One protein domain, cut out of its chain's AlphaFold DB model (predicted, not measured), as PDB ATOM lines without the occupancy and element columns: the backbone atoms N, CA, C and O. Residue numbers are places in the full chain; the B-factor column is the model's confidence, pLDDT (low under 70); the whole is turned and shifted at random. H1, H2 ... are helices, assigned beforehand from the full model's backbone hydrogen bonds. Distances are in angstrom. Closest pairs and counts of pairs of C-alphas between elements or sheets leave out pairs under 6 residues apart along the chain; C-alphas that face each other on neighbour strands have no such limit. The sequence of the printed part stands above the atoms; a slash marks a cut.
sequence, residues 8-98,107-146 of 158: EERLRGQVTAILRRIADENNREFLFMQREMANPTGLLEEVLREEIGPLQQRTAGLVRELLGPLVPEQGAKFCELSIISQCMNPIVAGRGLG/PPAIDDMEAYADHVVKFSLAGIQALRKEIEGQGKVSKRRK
ATOM      1  N   GLU A   8       4.520 -37.515   1.446       94.12
ATOM      2  CA  GLU A   8       4.589 -37.890   2.860       94.12
ATOM      3  C   GLU A   8       3.937 -36.838   3.770       94.12
ATOM      4  O   GLU A   8       3.143 -37.186   4.647       94.12
ATOM      5  N   GLU A   9       4.209 -35.551   3.544       94.19
ATOM      6  CA  GLU A   9       3.588 -34.450   4.292       94.19
ATOM      7  C   GLU A   9       2.078 -34.371   4.029       94.19
ATOM      8  O   GLU A   9       1.285 -34.173   4.953       94.19
ATOM      9  N   ARG A  10       1.662 -34.593   2.777       94.12
ATOM     10  CA  ARG A  10       0.245 -34.669   2.388       94.12
ATOM     11  C   ARG A  10      -0.452 -35.847   3.068       94.12
ATOM     12  O   ARG A  10      -1.554 -35.671   3.590       94.12
ATOM     13  N   LEU A  11       0.197 -37.015   3.128       94.38
ATOM     14  CA  LEU A  11      -0.318 -38.172   3.863       94.38
ATOM     15  C   LEU A  11      -0.465 -37.856   5.355       94.38
ATOM     16  O   LEU A  11      -1.514 -38.147   5.929       94.38
ATOM     17  N   ARG A  12       0.532 -37.203   5.969       94.50
ATOM     18  CA  ARG A  12       0.457 -36.770   7.371       94.50
ATOM     19  C   ARG A  12      -0.719 -35.840   7.624       94.50
ATOM     20  O   ARG A  12      -1.506 -36.090   8.538       94.50
ATOM     21  N   GLY A  13      -0.874 -34.802   6.804       93.00
ATOM     22  CA  GLY A  13      -1.997 -33.871   6.912       93.00
ATOM     23  C   GLY A  13      -3.348 -34.573   6.772       93.00
ATOM     24  O   GLY A  13      -4.263 -34.315   7.554       93.00
ATOM     25  N   GLN A  14      -3.460 -35.512   5.830       92.06
ATOM     26  CA  GLN A  14      -4.690 -36.267   5.608       92.06
ATOM     27  C   GLN A  14      -5.023 -37.204   6.775       92.06
ATOM     28  O   GLN A  14      -6.152 -37.165   7.258       92.06
ATOM     29  N   VAL A  15      -4.066 -37.997   7.263       93.75
ATOM     30  CA  VAL A  15      -4.259 -38.873   8.435       93.75
ATOM     31  C   VAL A  15      -4.672 -38.050   9.653       93.75
ATOM     32  O   VAL A  15      -5.677 -38.355  10.289       93.75
ATOM     33  N   THR A  16      -3.973 -36.946   9.920       92.62
ATOM     34  CA  THR A  16      -4.293 -36.038  11.032       92.62
ATOM     35  C   THR A  16      -5.720 -35.490  10.919       92.62
ATOM     36  O   THR A  16      -6.466 -35.477  11.897       92.62
ATOM     37  N   ALA A  17      -6.141 -35.077   9.720       89.62
ATOM     38  CA  ALA A  17      -7.491 -34.569   9.488       89.62
ATOM     39  C   ALA A  17      -8.572 -35.639   9.711       89.62
ATOM     40  O   ALA A  17      -9.599 -35.341  10.321       89.62
ATOM     41  N   ILE A  18      -8.344 -36.879   9.262       87.56
ATOM     42  CA  ILE A  18      -9.263 -38.005   9.500       87.56
ATOM     43  C   ILE A  18      -9.397 -38.261  11.001       87.56
ATOM     44  O   ILE A  18     -10.506 -38.313  11.522       87.56
ATOM     45  N   LEU A  19      -8.266 -38.390  11.692       88.19
ATOM     46  CA  LEU A  19      -8.205 -38.680  13.120       88.19
ATOM     47  C   LEU A  19      -8.921 -37.608  13.949       88.19
ATOM     48  O   LEU A  19      -9.751 -37.940  14.792       88.19
ATOM     49  N   ARG A  20      -8.690 -36.323  13.654       86.12
ATOM     50  CA  ARG A  20      -9.417 -35.212  14.292       86.12
ATOM     51  C   ARG A  20     -10.918 -35.272  14.018       86.12
ATOM     52  O   ARG A  20     -11.705 -35.066  14.933       86.12
ATOM     53  N   ARG A  21     -11.322 -35.585  12.782       82.19
ATOM     54  CA  ARG A  21     -12.739 -35.708  12.399       82.19
ATOM     55  C   ARG A  21     -13.437 -36.855  13.143       82.19
ATOM     56  O   ARG A  21     -14.609 -36.715  13.473       82.19
ATOM     57  N   ILE A  22     -12.724 -37.949  13.410       79.06
ATOM     58  CA  ILE A  22     -13.213 -39.111  14.170       79.06
ATOM     59  C   ILE A  22     -13.304 -38.807  15.671       79.06
ATOM     60  O   ILE A  22     -14.280 -39.196  16.312       79.06
ATOM     61  N   ALA A  23     -12.301 -38.122  16.223       76.69
ATOM     62  CA  ALA A  23     -12.262 -37.754  17.637       76.69
ATOM     63  C   ALA A  23     -13.212 -36.597  17.994       76.69
ATOM     64  O   ALA A  23     -13.539 -36.426  19.167       76.69
ATOM     65  N   ASP A  24     -13.661 -35.805  17.013       78.94
ATOM     66  CA  ASP A  24     -14.574 -34.688  17.247       78.94
ATOM     67  C   ASP A  24     -15.894 -35.172  17.849       78.94
ATOM     68  O   ASP A  24     -16.685 -35.908  17.242       78.94
ATOM     69  N   GLU A  25     -16.154 -34.706  19.068       70.81
ATOM     70  CA  GLU A  25     -17.302 -35.156  19.807       70.81
ATOM     71  C   GLU A  25     -18.644 -34.742  19.187       70.81
ATOM     72  O   GLU A  25     -19.653 -35.446  19.331       70.81
ATOM     73  N   ASN A  26     -18.645 -33.645  18.441       75.50
ATOM     74  CA  ASN A  26     -19.834 -33.106  17.799       75.50
ATOM     75  C   ASN A  26     -20.127 -33.790  16.460       75.50
ATOM     76  O   ASN A  26     -21.220 -33.645  15.911       75.50
ATOM     77  N   ASN A  27     -19.189 -34.595  15.956       74.75
ATOM     78  CA  ASN A  27     -19.319 -35.273  14.683       74.75
ATOM     79  C   ASN A  27     -20.036 -36.624  14.828       74.75
ATOM     80  O   ASN A  27     -19.436 -37.702  14.855       74.75
ATOM     81  N   ARG A  28     -21.364 -36.559  14.964       70.50
ATOM     82  CA  ARG A  28     -22.217 -37.743  15.166       70.50
ATOM     83  C   ARG A  28     -22.275 -38.653  13.939       70.50
ATOM     84  O   ARG A  28     -22.463 -39.854  14.117       70.50
ATOM     85  N   GLU A  29     -22.046 -38.119  12.742       73.81
ATOM     86  CA  GLU A  29     -22.051 -38.889  11.493       73.81
ATOM     87  C   GLU A  29     -21.031 -40.032  11.528       73.81
ATOM     88  O   GLU A  29     -21.363 -41.171  11.205       73.81
ATOM     89  N   PHE A  30     -19.830 -39.796  12.067       72.69
ATOM     90  CA  PHE A  30     -18.799 -40.841  12.153       72.69
ATOM     91  C   PHE A  30     -19.179 -41.976  13.094       72.69
ATOM     92  O   PHE A  30     -18.829 -43.127  12.837       72.69
ATOM     93  N   LEU A  31     -19.929 -41.686  14.159       72.62
ATOM     94  CA  LEU A  31     -20.423 -42.729  15.055       72.62
ATOM     95  C   LEU A  31     -21.433 -43.637  14.364       72.62
ATOM     96  O   LEU A  31     -21.429 -44.848  14.587       72.62
ATOM     97  N   PHE A  32     -22.306 -43.058  13.545       75.06
ATOM     98  CA  PHE A  32     -23.270 -43.825  12.769       75.06
ATOM     99  C   PHE A  32     -22.575 -44.632  11.674       75.06
ATOM    100  O   PHE A  32     -22.831 -45.827  11.550       75.06
ATOM    101  N   MET A  33     -21.613 -44.028  10.975       75.38
ATOM    102  CA  MET A  33     -20.813 -44.699   9.952       75.38
ATOM    103  C   MET A  33     -19.995 -45.863  10.523       75.38
ATOM    104  O   MET A  33     -19.992 -46.940   9.940       75.38
ATOM    105  N   GLN A  34     -19.355 -45.704  11.687       74.75
ATOM    106  CA  GLN A  34     -18.604 -46.791  12.328       74.75
ATOM    107  C   GLN A  34     -19.518 -47.970  12.699       74.75
ATOM    108  O   GLN A  34     -19.145 -49.129  12.515       74.75
ATOM    109  N   ARG A  35     -20.724 -47.688  13.206       76.38
ATOM    110  CA  ARG A  35     -21.714 -48.723  13.536       76.38
ATOM    111  C   ARG A  35     -22.232 -49.435  12.296       76.38
ATOM    112  O   ARG A  35     -22.337 -50.655  12.322       76.38
ATOM    113  N   GLU A  36     -22.505 -48.692  11.232       80.50
ATOM    114  CA  GLU A  36     -22.919 -49.257   9.951       80.50
ATOM    115  C   GLU A  36     -21.818 -50.133   9.343       80.50
ATOM    116  O   GLU A  36     -22.093 -51.220   8.852       80.50
ATOM    117  N   MET A  37     -20.549 -49.724   9.436       76.25
ATOM    118  CA  MET A  37     -19.425 -50.554   8.989       76.25
ATOM    119  C   MET A  37     -19.273 -51.840   9.817       76.25
ATOM    120  O   MET A  37     -18.875 -52.868   9.276       76.25
ATOM    121  N   ALA A  38     -19.566 -51.789  11.122       73.50
ATOM    122  CA  ALA A  38     -19.484 -52.947  12.015       73.50
ATOM    123  C   ALA A  38     -20.674 -53.910  11.868       73.50
ATOM    124  O   ALA A  38     -20.510 -55.116  12.048       73.50
ATOM    125  N   ASN A  39     -21.862 -53.392  11.557       76.88
ATOM    126  CA  ASN A  39     -23.075 -54.169  11.331       76.88
ATOM    127  C   ASN A  39     -23.873 -53.562  10.164       76.88
ATOM    128  O   ASN A  39     -24.779 -52.763  10.415       76.88
ATOM    129  N   PRO A  40     -23.535 -53.918   8.910       77.88
ATOM    130  CA  PRO A  40     -24.152 -53.329   7.724       77.88
ATOM    131  C   PRO A  40     -25.664 -53.548   7.705       77.88
ATOM    132  O   PRO A  40     -26.136 -54.685   7.733       77.88
ATOM    133  N   THR A  41     -26.425 -52.458   7.637       80.69
ATOM    134  CA  THR A  41     -27.892 -52.468   7.534       80.69
ATOM    135  C   THR A  41     -28.387 -51.982   6.172       80.69
ATOM    136  O   THR A  41     -29.529 -52.248   5.805       80.69
ATOM    137  N   GLY A  42     -27.535 -51.282   5.417       80.75
ATOM    138  CA  GLY A  42     -27.850 -50.605   4.159       80.75
ATOM    139  C   GLY A  42     -28.416 -49.195   4.345       80.75
ATOM    140  O   GLY A  42     -28.512 -48.446   3.377       80.75
ATOM    141  N   LEU A  43     -28.762 -48.789   5.573       81.88
ATOM    142  CA  LEU A  43     -29.461 -47.523   5.833       81.88
ATOM    143  C   LEU A  43     -28.609 -46.282   5.554       81.88
ATOM    144  O   LEU A  43     -29.159 -45.218   5.284       81.88
ATOM    145  N   LEU A  44     -27.284 -46.411   5.627       80.25
ATOM    146  CA  LEU A  44     -26.347 -45.305   5.417       80.25
ATOM    147  C   LEU A  44     -25.449 -45.528   4.198       80.25
ATOM    148  O   LEU A  44     -24.388 -44.922   4.109       80.25
ATOM    149  N   GLU A  45     -25.835 -46.392   3.257       80.38
ATOM    150  CA  GLU A  45     -24.983 -46.710   2.105       80.38
ATOM    151  C   GLU A  45     -24.671 -45.468   1.251       80.38
ATOM    152  O   GLU A  45     -23.533 -45.269   0.824       80.38
ATOM    153  N   GLU A  46     -25.663 -44.603   1.036       80.00
ATOM    154  CA  GLU A  46     -25.495 -43.339   0.312       80.00
ATOM    155  C   GLU A  46     -24.583 -42.370   1.074       80.00
ATOM    156  O   GLU A  46     -23.606 -41.883   0.512       80.00
ATOM    157  N   VAL A  47     -24.797 -42.212   2.384       79.25
ATOM    158  CA  VAL A  47     -23.954 -41.373   3.251       79.25
ATOM    159  C   VAL A  47     -22.511 -41.881   3.284       79.25
ATOM    160  O   VAL A  47     -21.571 -41.102   3.168       79.25
ATOM    161  N   LEU A  48     -22.300 -43.197   3.383       77.12
ATOM    162  CA  LEU A  48     -20.969 -43.800   3.301       77.12
ATOM    163  C   LEU A  48     -20.312 -43.486   1.952       77.12
ATOM    164  O   LEU A  48     -19.137 -43.124   1.907       77.12
ATOM    165  N   ARG A  49     -21.055 -43.586   0.849       80.31
ATOM    166  CA  ARG A  49     -20.543 -43.277  -0.490       80.31
ATOM    167  C   ARG A  49     -20.123 -41.813  -0.616       80.31
ATOM    168  O   ARG A  49     -19.060 -41.545  -1.174       80.31
ATOM    169  N   GLU A  50     -20.922 -40.892  -0.088       80.50
ATOM    170  CA  GLU A  50     -20.690 -39.447  -0.172       80.50
ATOM    171  C   GLU A  50     -19.604 -38.957   0.794       80.50
ATOM    172  O   GLU A  50     -18.795 -38.106   0.426       80.50
ATOM    173  N   GLU A  51     -19.509 -39.535   1.993       76.50
ATOM    174  CA  GLU A  51     -18.579 -39.079   3.034       76.50
ATOM    175  C   GLU A  51     -17.246 -39.841   3.040       76.50
ATOM    176  O   GLU A  51     -16.179 -39.244   3.227       76.50
ATOM    177  N   ILE A  52     -17.276 -41.160   2.816       77.31
ATOM    178  CA  ILE A  52     -16.076 -42.016   2.800       77.31
ATOM    179  C   ILE A  52     -15.499 -42.137   1.399       77.31
ATOM    180  O   ILE A  52     -14.277 -42.107   1.256       77.31
ATOM    181  N   GLY A  53     -16.330 -42.206   0.360       81.81
ATOM    182  CA  GLY A  53     -15.862 -42.349  -1.022       81.81
ATOM    183  C   GLY A  53     -14.797 -41.313  -1.418       81.81
ATOM    184  O   GLY A  53     -13.707 -41.703  -1.851       81.81
ATOM    185  N   PRO A  54     -15.019 -40.000  -1.204       84.44
ATOM    186  CA  PRO A  54     -14.011 -38.980  -1.489       84.44
ATOM    187  C   PRO A  54     -12.733 -39.142  -0.660       84.44
ATOM    188  O   PRO A  54     -11.636 -38.841  -1.136       84.44
ATOM    189  N   LEU A  55     -12.849 -39.617   0.584       82.00
ATOM    190  CA  LEU A  55     -11.698 -39.871   1.444       82.00
ATOM    191  C   LEU A  55     -10.846 -41.036   0.923       82.00
ATOM    192  O   LEU A  55      -9.619 -40.914   0.846       82.00
ATOM    193  N   GLN A  56     -11.492 -42.132   0.529       84.12
ATOM    194  CA  GLN A  56     -10.837 -43.299  -0.065       84.12
ATOM    195  C   GLN A  56     -10.139 -42.916  -1.369       84.12
ATOM    196  O   GLN A  56      -8.966 -43.225  -1.553       84.12
ATOM    197  N   GLN A  57     -10.805 -42.151  -2.240       86.12
ATOM    198  CA  GLN A  57     -10.227 -41.695  -3.508       86.12
ATOM    199  C   GLN A  57      -8.971 -40.839  -3.307       86.12
ATOM    200  O   GLN A  57      -7.951 -41.079  -3.958       86.12
ATOM    201  N   ARG A  58      -9.007 -39.873  -2.375       86.94
ATOM    202  CA  ARG A  58      -7.828 -39.048  -2.054       86.94
ATOM    203  C   ARG A  58      -6.683 -39.890  -1.493       86.94
ATOM    204  O   ARG A  58      -5.545 -39.738  -1.933       86.94
ATOM    205  N   THR A  59      -6.986 -40.803  -0.566       87.94
ATOM    206  CA  THR A  59      -5.987 -41.711   0.024       87.94
ATOM    207  C   THR A  59      -5.367 -42.611  -1.043       87.94
ATOM    208  O   THR A  59      -4.147 -42.711  -1.126       87.94
ATOM    209  N   ALA A  60      -6.184 -43.207  -1.914       88.44
ATOM    210  CA  ALA A  60      -5.728 -44.071  -2.997       88.44
ATOM    211  C   ALA A  60      -4.811 -43.332  -3.986       88.44
ATOM    212  O   ALA A  60      -3.812 -43.896  -4.432       88.44
ATOM    213  N   GLY A  61      -5.119 -42.069  -4.307       89.75
ATOM    214  CA  GLY A  61      -4.271 -41.224  -5.150       89.75
ATOM    215  C   GLY A  61      -2.880 -41.001  -4.551       89.75
ATOM    216  O   GLY A  61      -1.878 -41.276  -5.210       89.75
ATOM    217  N   LEU A  62      -2.816 -40.590  -3.280       92.69
ATOM    218  CA  LEU A  62      -1.550 -40.398  -2.558       92.69
ATOM    219  C   LEU A  62      -0.752 -41.696  -2.420       92.69
ATOM    220  O   LEU A  62       0.454 -41.727  -2.648       92.69
ATOM    221  N   VAL A  63      -1.430 -42.788  -2.076       93.62
ATOM    222  CA  VAL A  63      -0.815 -44.110  -1.950       93.62
ATOM    223  C   VAL A  63      -0.216 -44.566  -3.281       93.62
ATOM    224  O   VAL A  63       0.883 -45.114  -3.293       93.62
ATOM    225  N   ARG A  64      -0.882 -44.311  -4.414       91.81
ATOM    226  CA  ARG A  64      -0.324 -44.606  -5.744       91.81
ATOM    227  C   ARG A  64       0.941 -43.809  -6.036       91.81
ATOM    228  O   ARG A  64       1.908 -44.383  -6.530       91.81
ATOM    229  N   GLU A  65       0.949 -42.522  -5.711       92.81
ATOM    230  CA  GLU A  65       2.129 -41.664  -5.852       92.81
ATOM    231  C   GLU A  65       3.309 -42.208  -5.019       92.81
ATOM    232  O   GLU A  65       4.419 -42.403  -5.526       92.81
ATOM    233  N   LEU A  66       3.036 -42.588  -3.767       93.69
ATOM    234  CA  LEU A  66       4.012 -43.160  -2.832       93.69
ATOM    235  C   LEU A  66       4.459 -44.592  -3.172       93.69
ATOM    236  O   LEU A  66       5.564 -44.981  -2.802       93.69
ATOM    237  N   LEU A  67       3.650 -45.387  -3.878       92.44
ATOM    238  CA  LEU A  67       4.013 -46.735  -4.340       92.44
ATOM    239  C   LEU A  67       4.767 -46.707  -5.670       92.44
ATOM    240  O   LEU A  67       5.662 -47.521  -5.892       92.44
ATOM    241  N   GLY A  68       4.499 -45.714  -6.518       88.69
ATOM    242  CA  GLY A  68       5.091 -45.610  -7.848       88.69
ATOM    243  C   GLY A  68       4.421 -46.531  -8.880       88.69
ATOM    244  O   GLY A  68       3.565 -47.351  -8.548       88.69
ATOM    245  N   PRO A  69       4.808 -46.415 -10.163       86.44
ATOM    246  CA  PRO A  69       4.034 -46.952 -11.289       86.44
ATOM    247  C   PRO A  69       4.089 -48.477 -11.440       86.44
ATOM    248  O   PRO A  69       3.339 -49.042 -12.228       86.44
ATOM    249  N   LEU A  70       5.005 -49.148 -10.738       83.62
ATOM    250  CA  LEU A  70       5.233 -50.586 -10.893       83.62
ATOM    251  C   LEU A  70       4.338 -51.437  -9.991       83.62
ATOM    252  O   LEU A  70       4.222 -52.639 -10.222       83.62
ATOM    253  N   VAL A  71       3.714 -50.838  -8.973       84.81
ATOM    254  CA  VAL A  71       2.872 -51.575  -8.029       84.81
ATOM    255  C   VAL A  71       1.470 -51.781  -8.615       84.81
ATOM    256  O   VAL A  71       0.850 -50.807  -9.046       84.81
ATOM    257  N   PRO A  72       0.930 -53.019  -8.615       86.44
ATOM    258  CA  PRO A  72      -0.425 -53.280  -9.088       86.44
ATOM    259  C   PRO A  72      -1.479 -52.476  -8.326       86.44
ATOM    260  O   PRO A  72      -1.362 -52.245  -7.121       86.44
ATOM    261  N   GLU A  73      -2.578 -52.140  -9.004       83.31
ATOM    262  CA  GLU A  73      -3.703 -51.405  -8.415       83.31
ATOM    263  C   GLU A  73      -4.236 -52.045  -7.125       83.31
ATOM    264  O   GLU A  73      -4.573 -51.337  -6.176       83.31
ATOM    265  N   GLN A  74      -4.256 -53.376  -7.059       86.81
ATOM    266  CA  GLN A  74      -4.693 -54.101  -5.870       86.81
ATOM    267  C   GLN A  74      -3.817 -53.803  -4.641       86.81
ATOM    268  O   GLN A  74      -4.338 -53.672  -3.536       86.81
ATOM    269  N   GLY A  75      -2.503 -53.635  -4.828       87.19
ATOM    270  CA  GLY A  75      -1.581 -53.276  -3.748       87.19
ATOM    271  C   GLY A  75      -1.837 -51.867  -3.211       87.19
ATOM    272  O   GLY A  75      -1.822 -51.656  -1.999       87.19
ATOM    273  N   ALA A  76      -2.163 -50.921  -4.098       88.50
ATOM    274  CA  ALA A  76      -2.564 -49.574  -3.697       88.50
ATOM    275  C   ALA A  76      -3.878 -49.578  -2.902       88.50
ATOM    276  O   ALA A  76      -3.956 -48.927  -1.863       88.50
ATOM    277  N   LYS A  77      -4.875 -50.365  -3.333       88.69
ATOM    278  CA  LYS A  77      -6.131 -50.542  -2.585       88.69
ATOM    279  C   LYS A  77      -5.890 -51.127  -1.193       88.69
ATOM    280  O   LYS A  77      -6.437 -50.631  -0.222       88.69
ATOM    281  N   PHE A  78      -5.035 -52.141  -1.061       91.56
ATOM    282  CA  PHE A  78      -4.727 -52.710   0.256       91.56
ATOM    283  C   PHE A  78      -4.020 -51.723   1.188       91.56
ATOM    284  O   PHE A  78      -4.338 -51.677   2.377       91.56
ATOM    285  N   CYS A  79      -3.101 -50.907   0.668       94.12
ATOM    286  CA  CYS A  79      -2.458 -49.855   1.456       94.12
ATOM    287  C   CYS A  79      -3.466 -48.789   1.908       94.12
ATOM    288  O   CYS A  79      -3.461 -48.400   3.073       94.12
ATOM    289  N   GLU A  80      -4.344 -48.349   1.005       92.75
ATOM    290  CA  GLU A  80      -5.411 -47.392   1.304       92.75
ATOM    291  C   GLU A  80      -6.359 -47.921   2.385       92.75
ATOM    292  O   GLU A  80      -6.501 -47.277   3.427       92.75
ATOM    293  N   LEU A  81      -6.902 -49.130   2.208       89.69
ATOM    294  CA  LEU A  81      -7.738 -49.788   3.213       89.69
ATOM    295  C   LEU A  81      -7.029 -49.887   4.569       89.69
ATOM    296  O   LEU A  81      -7.615 -49.550   5.593       89.69
ATOM    297  N   SER A  82      -5.749 -50.271   4.585       93.00
ATOM    298  CA  SER A  82      -4.967 -50.389   5.825       93.00
ATOM    299  C   SER A  82      -4.810 -49.052   6.558       93.00
ATOM    300  O   SER A  82      -4.872 -49.010   7.788       93.00
ATOM    301  N   ILE A  83      -4.604 -47.950   5.830       94.19
ATOM    302  CA  ILE A  83      -4.516 -46.602   6.414       94.19
ATOM    303  C   ILE A  83      -5.863 -46.208   7.029       94.19
ATOM    304  O   ILE A  83      -5.919 -45.790   8.187       94.19
ATOM    305  N   ILE A  84      -6.952 -46.376   6.276       88.81
ATOM    306  CA  ILE A  84      -8.298 -46.004   6.726       88.81
ATOM    307  C   ILE A  84      -8.716 -46.837   7.944       88.81
ATOM    308  O   ILE A  84      -9.210 -46.276   8.922       88.81
ATOM    309  N   SER A  85      -8.457 -48.149   7.948       87.75
ATOM    310  CA  SER A  85      -8.768 -49.029   9.083       87.75
ATOM    311  C   SER A  85      -8.048 -48.625  10.369       87.75
ATOM    312  O   SER A  85      -8.654 -48.654  11.438       87.75
ATOM    313  N   GLN A  86      -6.779 -48.213  10.289       91.56
ATOM    314  CA  GLN A  86      -6.039 -47.725  11.459       91.56
ATOM    315  C   GLN A  86      -6.619 -46.420  12.011       91.56
ATOM    316  O   GLN A  86      -6.583 -46.202  13.220       91.56
ATOM    317  N   CYS A  87      -7.187 -45.572  11.150       88.31
ATOM    318  CA  CYS A  87      -7.853 -44.350  11.590       88.31
ATOM    319  C   CYS A  87      -9.219 -44.633  12.239       88.31
ATOM    320  O   CYS A  87      -9.572 -43.984  13.214       88.31
ATOM    321  N   MET A  88      -9.971 -45.611  11.722       81.69
ATOM    322  CA  MET A  88     -11.345 -45.929  12.154       81.69
ATOM    323  C   MET A  88     -11.438 -46.897  13.347       81.69
ATOM    324  O   MET A  88     -12.541 -47.266  13.762       81.69
ATOM    325  N   ASN A  89     -10.302 -47.344  13.891       78.62
ATOM    326  CA  ASN A  89     -10.269 -48.331  14.968       78.62
ATOM    327  C   ASN A  89     -11.016 -47.818  16.226       78.62
ATOM    328  O   ASN A  89     -10.831 -46.663  16.613       78.62
ATOM    329  N   PRO A  90     -11.824 -48.657  16.908       69.75
ATOM    330  CA  PRO A  90     -12.498 -48.300  18.162       69.75
ATOM    331  C   PRO A  90     -11.606 -47.677  19.252       69.75
ATOM    332  O   PRO A  90     -12.087 -46.824  19.995       69.75
ATOM    333  N   ILE A  91     -10.325 -48.061  19.326       73.88
ATOM    334  CA  ILE A  91      -9.316 -47.474  20.232       73.88
ATOM    335  C   ILE A  91      -9.139 -45.965  19.977       73.88
ATOM    336  O   ILE A  91      -9.013 -45.175  20.909       73.88
ATOM    337  N   VAL A  92      -9.188 -45.560  18.707       75.00
ATOM    338  CA  VAL A  92      -9.007 -44.172  18.257       75.00
ATOM    339  C   VAL A  92     -10.275 -43.352  18.450       75.00
ATOM    340  O   VAL A  92     -10.216 -42.192  18.836       75.00
ATOM    341  N   ALA A  93     -11.439 -43.948  18.188       69.06
ATOM    342  CA  ALA A  93     -12.705 -43.228  18.263       69.06
ATOM    343  C   ALA A  93     -13.078 -42.808  19.694       69.06
ATOM    344  O   ALA A  93     -13.980 -41.987  19.859       69.06
ATOM    345  N   GLY A  94     -12.474 -43.408  20.732       64.31
ATOM    346  CA  GLY A  94     -12.792 -43.145  22.147       64.31
ATOM    347  C   GLY A  94     -14.262 -43.407  22.521       64.31
ATOM    348  O   GLY A  94     -14.715 -43.133  23.633       64.31
ATOM    349  N   ARG A  95     -15.042 -43.929  21.572       59.09
ATOM    350  CA  ARG A  95     -16.496 -43.978  21.575       59.09
ATOM    351  C   ARG A  95     -16.902 -45.356  21.096       59.09
ATOM    352  O   ARG A  95     -16.723 -45.693  19.936       59.09
ATOM    353  N   GLY A  96     -17.490 -46.146  21.991       48.50
ATOM    354  CA  GLY A  96     -18.323 -47.272  21.559       48.50
ATOM    355  C   GLY A  96     -18.037 -48.649  22.145       48.50
ATOM    356  O   GLY A  96     -18.897 -49.502  21.985       48.50
ATOM    357  N   LEU A  97     -16.962 -48.862  22.910       46.31
ATOM    358  CA  LEU A  97     -16.868 -50.031  23.811       46.31
ATOM    359  C   LEU A  97     -17.105 -49.663  25.282       46.31
ATOM    360  O   LEU A  97     -16.756 -50.396  26.194       46.31
ATOM    361  N   GLY A  98     -17.795 -48.539  25.489       43.78
ATOM    362  CA  GLY A  98     -18.472 -48.208  26.728       43.78
ATOM    363  C   GLY A  98     -17.571 -47.679  27.842       43.78
ATOM    364  O   GLY A  98     -16.973 -48.443  28.582       43.78
ATOM    365  N   PRO A 107     -10.350 -51.687  25.716       61.56
ATOM    366  CA  PRO A 107      -9.176 -51.263  24.963       61.56
ATOM    367  C   PRO A 107      -8.728 -49.869  25.424       61.56
ATOM    368  O   PRO A 107      -9.588 -49.009  25.650       61.56
ATOM    369  N   PRO A 108      -7.414 -49.624  25.548       68.62
ATOM    370  CA  PRO A 108      -6.912 -48.304  25.900       68.62
ATOM    371  C   PRO A 108      -7.355 -47.278  24.852       68.62
ATOM    372  O   PRO A 108      -7.444 -47.602  23.668       68.62
ATOM    373  N   ALA A 109      -7.643 -46.054  25.289       73.69
ATOM    374  CA  ALA A 109      -7.911 -44.936  24.391       73.69
ATOM    375  C   ALA A 109      -6.595 -44.325  23.880       73.69
ATOM    376  O   ALA A 109      -5.545 -44.466  24.508       73.69
ATOM    377  N   ILE A 110      -6.660 -43.637  22.740       81.62
ATOM    378  CA  ILE A 110      -5.572 -42.780  22.260       81.62
ATOM    379  C   ILE A 110      -5.827 -41.354  22.742       81.62
ATOM    380  O   ILE A 110      -6.718 -40.679  22.232       81.62
ATOM    381  N   ASP A 111      -5.024 -40.897  23.701       76.81
ATOM    382  CA  ASP A 111      -5.146 -39.542  24.256       76.81
ATOM    383  C   ASP A 111      -4.376 -38.493  23.431       76.81
ATOM    384  O   ASP A 111      -4.776 -37.330  23.369       76.81
ATOM    385  N   ASP A 112      -3.289 -38.896  22.760       86.25
ATOM    386  CA  ASP A 112      -2.491 -38.029  21.886       86.25
ATOM    387  C   ASP A 112      -2.719 -38.378  20.409       86.25
ATOM    388  O   ASP A 112      -2.088 -39.269  19.828       86.25
ATOM    389  N   MET A 113      -3.652 -37.651  19.794       85.94
ATOM    390  CA  MET A 113      -4.035 -37.855  18.396       85.94
ATOM    391  C   MET A 113      -2.939 -37.452  17.405       85.94
ATOM    392  O   MET A 113      -2.866 -38.038  16.326       85.94
ATOM    393  N   GLU A 114      -2.084 -36.483  17.744       89.50
ATOM    394  CA  GLU A 114      -0.979 -36.070  16.870       89.50
ATOM    395  C   GLU A 114       0.125 -37.129  16.872       89.50
ATOM    396  O   GLU A 114       0.576 -37.549  15.804       89.50
ATOM    397  N   ALA A 115       0.495 -37.642  18.049       91.50
ATOM    398  CA  ALA A 115       1.461 -38.735  18.151       91.50
ATOM    399  C   ALA A 115       0.960 -40.010  17.455       91.50
ATOM    400  O   ALA A 115       1.735 -40.716  16.801       91.50
ATOM    401  N   TYR A 116      -0.342 -40.301  17.542       92.88
ATOM    402  CA  TYR A 116      -0.925 -41.425  16.813       92.88
ATOM    403  C   TYR A 116      -0.957 -41.188  15.298       92.88
ATOM    404  O   TYR A 116      -0.650 -42.107  14.536       92.88
ATOM    405  N   ALA A 117      -1.242 -39.965  14.841       93.62
ATOM    406  CA  ALA A 117      -1.130 -39.612  13.427       93.62
ATOM    407  C   ALA A 117       0.292 -39.859  12.902       93.62
ATOM    408  O   ALA A 117       0.466 -40.510  11.869       93.62
ATOM    409  N   ASP A 118       1.306 -39.412  13.645       95.50
ATOM    410  CA  ASP A 118       2.715 -39.638  13.313       95.50
ATOM    411  C   ASP A 118       3.064 -41.129  13.268       95.50
ATOM    412  O   ASP A 118       3.771 -41.578  12.357       95.50
ATOM    413  N   HIS A 119       2.534 -41.921  14.205       95.94
ATOM    414  CA  HIS A 119       2.696 -43.371  14.202       95.94
ATOM    415  C   HIS A 119       2.106 -44.012  12.940       95.94
ATOM    416  O   HIS A 119       2.818 -44.741  12.245       95.94
ATOM    417  N   VAL A 120       0.838 -43.725  12.624       96.19
ATOM    418  CA  VAL A 120       0.147 -44.282  11.450       96.19
ATOM    419  C   VAL A 120       0.898 -43.918  10.173       96.19
ATOM    420  O   VAL A 120       1.167 -44.788   9.348       96.19
ATOM    421  N   VAL A 121       1.318 -42.660  10.025       96.94
ATOM    422  CA  VAL A 121       2.085 -42.203   8.856       96.94
ATOM    423  C   VAL A 121       3.406 -42.955   8.747       96.94
ATOM    424  O   VAL A 121       3.713 -43.502   7.688       96.94
ATOM    425  N   LYS A 122       4.176 -43.041   9.837       98.00
ATOM    426  CA  LYS A 122       5.457 -43.759   9.851       98.00
ATOM    427  C   LYS A 122       5.282 -45.236   9.493       98.00
ATOM    428  O   LYS A 122       6.056 -45.762   8.692       98.00
ATOM    429  N   PHE A 123       4.275 -45.894  10.065       97.94
ATOM    430  CA  PHE A 123       3.964 -47.296   9.800       97.94
ATOM    431  C   PHE A 123       3.579 -47.515   8.331       97.94
ATOM    432  O   PHE A 123       4.150 -48.369   7.649       97.94
ATOM    433  N   SER A 124       2.666 -46.694   7.815       97.19
ATOM    434  CA  SER A 124       2.193 -46.775   6.434       97.19
ATOM    435  C   SER A 124       3.297 -46.498   5.419       97.19
ATOM    436  O   SER A 124       3.424 -47.246   4.453       97.19
ATOM    437  N   LEU A 125       4.139 -45.484   5.642       97.38
ATOM    438  CA  LEU A 125       5.272 -45.192   4.761       97.38
ATOM    439  C   LEU A 125       6.285 -46.340   4.734       97.38
ATOM    440  O   LEU A 125       6.760 -46.705   3.658       97.38
ATOM    441  N   ALA A 126       6.580 -46.951   5.885       97.56
ATOM    442  CA  ALA A 126       7.465 -48.111   5.948       97.56
ATOM    443  C   ALA A 126       6.899 -49.308   5.162       97.56
ATOM    444  O   ALA A 126       7.623 -49.922   4.372       97.56
ATOM    445  N   GLY A 127       5.604 -49.605   5.319       95.56
ATOM    446  CA  GLY A 127       4.923 -50.668   4.571       95.56
ATOM    447  C   GLY A 127       4.895 -50.408   3.062       95.56
ATOM    448  O   GLY A 127       5.268 -51.276   2.272       95.56
ATOM    449  N   ILE A 128       4.543 -49.186   2.653       95.44
ATOM    450  CA  ILE A 128       4.543 -48.759   1.247       95.44
ATOM    451  C   ILE A 128       5.945 -48.881   0.637       95.44
ATOM    452  O   ILE A 128       6.105 -49.417  -0.462       95.44
ATOM    453  N   GLN A 129       6.980 -48.444   1.359       94.81
ATOM    454  CA  GLN A 129       8.360 -48.549   0.897       94.81
ATOM    455  C   GLN A 129       8.801 -50.012   0.742       94.81
ATOM    456  O   GLN A 129       9.508 -50.336  -0.216       94.81
ATOM    457  N   ALA A 130       8.405 -50.893   1.664       95.00
ATOM    458  CA  ALA A 130       8.701 -52.321   1.577       95.00
ATOM    459  C   ALA A 130       8.045 -52.957   0.339       95.00
ATOM    460  O   ALA A 130       8.736 -53.610  -0.443       95.00
ATOM    461  N   LEU A 131       6.758 -52.680   0.106       93.94
ATOM    462  CA  LEU A 131       6.014 -53.182  -1.056       93.94
ATOM    463  C   LEU A 131       6.603 -52.691  -2.383       93.94
ATOM    464  O   LEU A 131       6.796 -53.479  -3.311       93.94
ATOM    465  N   ARG A 132       6.957 -51.400  -2.464       91.81
ATOM    466  CA  ARG A 132       7.649 -50.834  -3.631       91.81
ATOM    467  C   ARG A 132       8.947 -51.596  -3.918       91.81
ATOM    468  O   ARG A 132       9.165 -52.032  -5.047       91.81
ATOM    469  N   LYS A 133       9.792 -51.797  -2.899       91.94
ATOM    470  CA  LYS A 133      11.081 -52.500  -3.038       91.94
ATOM    471  C   LYS A 133      10.913 -53.950  -3.480       91.94
ATOM    472  O   LYS A 133      11.696 -54.415  -4.308       91.94
ATOM    473  N   GLU A 134       9.927 -54.660  -2.939       91.12
ATOM    474  CA  GLU A 134       9.654 -56.051  -3.301       91.12
ATOM    475  C   GLU A 134       9.338 -56.178  -4.796       91.12
ATOM    476  O   GLU A 134       9.979 -56.950  -5.514       91.12
ATOM    477  N   ILE A 135       8.418 -55.351  -5.290       87.81
ATOM    478  CA  ILE A 135       7.952 -55.393  -6.680       87.81
ATOM    479  C   ILE A 135       9.047 -54.927  -7.649       87.81
ATOM    480  O   ILE A 135       9.296 -55.561  -8.681       87.81
ATOM    481  N   GLU A 136       9.780 -53.868  -7.300       86.88
ATOM    482  CA  GLU A 136      10.947 -53.419  -8.068       86.88
ATOM    483  C   GLU A 136      12.060 -54.479  -8.112       86.88
ATOM    484  O   GLU A 136      12.721 -54.661  -9.142       86.88
ATOM    485  N   GLY A 137      12.269 -55.200  -7.007       84.19
ATOM    486  CA  GLY A 137      13.218 -56.306  -6.907       84.19
ATOM    487  C   GLY A 137      12.833 -57.487  -7.800       84.19
ATOM    488  O   GLY A 137      13.671 -57.986  -8.559       84.19
ATOM    489  N   GLN A 138      11.559 -57.884  -7.789       77.19
ATOM    490  CA  GLN A 138      11.019 -58.944  -8.649       77.19
ATOM    491  C   GLN A 138      11.149 -58.594 -10.143       77.19
ATOM    492  O   GLN A 138      11.560 -59.433 -10.950       77.19
ATOM    493  N   GLY A 139      10.906 -57.332 -10.521       65.81
ATOM    494  CA  GLY A 139      11.098 -56.848 -11.894       65.81
ATOM    495  C   GLY A 139      12.552 -56.937 -12.384       65.81
ATOM    496  O   GLY A 139      12.804 -57.268 -13.549       65.81
ATOM    497  N   LYS A 140      13.531 -56.707 -11.498       63.00
ATOM    498  CA  LYS A 140      14.971 -56.823 -11.807       63.00
ATOM    499  C   LYS A 140      15.427 -58.279 -11.958       63.00
ATOM    500  O   LYS A 140      16.221 -58.573 -12.854       63.00
ATOM    501  N   VAL A 141      14.907 -59.196 -11.137       61.88
ATOM    502  CA  VAL A 141      15.204 -60.640 -11.232       61.88
ATOM    503  C   VAL A 141      14.633 -61.237 -12.525       61.88
ATOM    504  O   VAL A 141      15.338 -61.960 -13.229       61.88
ATOM    505  N   SER A 142      13.408 -60.866 -12.905       59.72
ATOM    506  CA  SER A 142      12.775 -61.314 -14.156       59.72
ATOM    507  C   SER A 142      13.470 -60.775 -15.415       59.72
ATOM    508  O   SER A 142      13.577 -61.490 -16.410       59.72
ATOM    509  N   LYS A 143      14.024 -59.550 -15.380       57.28
ATOM    510  CA  LYS A 143      14.858 -59.006 -16.474       57.28
ATOM    511  C   LYS A 143      16.204 -59.725 -16.620       57.28
ATOM    512  O   LYS A 143      16.659 -59.913 -17.743       57.28
ATOM    513  N   ARG A 144      16.826 -60.148 -15.511       58.09
ATOM    514  CA  ARG A 144      18.102 -60.893 -15.505       58.09
ATOM    515  C   ARG A 144      17.985 -62.342 -15.997       58.09
ATOM    516  O   ARG A 144      18.986 -62.898 -16.427       58.09
ATOM    517  N   ARG A 145      16.794 -62.953 -15.940       55.59
ATOM    518  CA  ARG A 145      16.559 -64.356 -16.343       55.59
ATOM    519  C   ARG A 145      16.209 -64.553 -17.823       55.59
ATOM    520  O   ARG A 145      16.013 -65.695 -18.225       55.59
ATOM    521  N   LYS A 146      16.137 -63.503 -18.651       43.16
ATOM    522  CA  LYS A 146      15.988 -63.694 -20.106       43.16
ATOM    523  C   LYS A 146      17.299 -64.262 -20.680       43.16
ATOM    524  O   LYS A 146      18.318 -63.581 -20.564       43.16
TER     525      LYS A 146
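What this domain is: This is residues 8 to 98 and 107 to 146 of the 158 residues of the protein "CecR_C domain-containing protein" of Syntrophus sp. PtaU1.Bin208 (UniProt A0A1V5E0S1). One long helix, H7, packs with H1 and H5 in a loose three-helix bundle, and H4 crosses H5 and also packs on H1 and, with its residues 63 to 67, on H7; two shorter helices, H2 and H3, lie at the end of the domain opposite the far end of H7, where residues 140 to 146 stick out. The printed part has 131 residues with seven named helices, H1 to H7 in order along the chain, and no named strand; the class is all helix. It is only just loose, close to compact, with a radius of gyration of the C-alphas of 17.0 A, and elongated, spanning 59 by 33 by 25 A.

Where its parts are: H7, residues 113 to 144, is the longest helix at 46.6 A, from C-alpha 113 at (-4.035, -37.855, 18.396) to C-alpha 144 at (18.102, -60.893, -15.505). H1, residues 8 to 23, begins at C-alpha 8 at (4.589, -37.890, 2.860) and is 22.4 A long. H5, residues 73 to 88, is 22.6 A long, and H4, residues 53 to 67, 20.6 A. H2 is residues 28 to 38, 15.8 A, H3 residues 45 to 51, 10.0 A, and H6 residues 90 to 93, 5.1 A.

How they stand to each other: H7 touches H1 with its residues 113 to 125 alone, closest at the C-alphas of Ala 117 and Thr 16, 5.3 A, at a steep tilt of 43 degrees, opposite ways. H7 touches H5 at a shallow tilt of 15 degrees, opposite ways, closest at the C-alphas of Ser 124 and Ile 83, 6.7 A. H1 and H5 touch, with the C-alphas of Leu 19 and Cys 87 closest at 5.9 A. H4 touches H5 at a steep tilt of 59 degrees, closest at the C-alphas of Ala 60 and Glu 80, 5.4 A. H4 also touches H1, at Leu 62 and Leu 11, closest C-alphas 6.9 A, and H7, at Leu 67 and Arg 132, closest C-alphas 5.5 A. H1 is the hub, touching four helices; the fourth is H6, with the C-alphas of Ala 23 and Ala 93 closest at 5.5 A. H2 is close to H1 but not clearly touching, with the C-alphas of Phe 30 and Ile 22 closest at 6.2 A. H3 is close to H2 but not clearly touching, and is apart from H7. Every O i to N i+4 pair is within hydrogen-bond range in H1, H2, H3, H4, H5 and H7; H6 is too short for one.

The domain as a whole: The two C-alphas farthest apart, those of Asn 26 and Lys 146, are 60.5 A apart. Residues 99 to 106 are not printed, and C-alphas 98 and 107 are 9.9 A apart across that cut, in the link from H6 to H7. Of the links printed whole, H2 to H3 is short and the others are tight. The mean pLDDT of the printed part is 82.5; residue 90, residues 93 to 98, 107 to 108 and 139 to 146 are under 70.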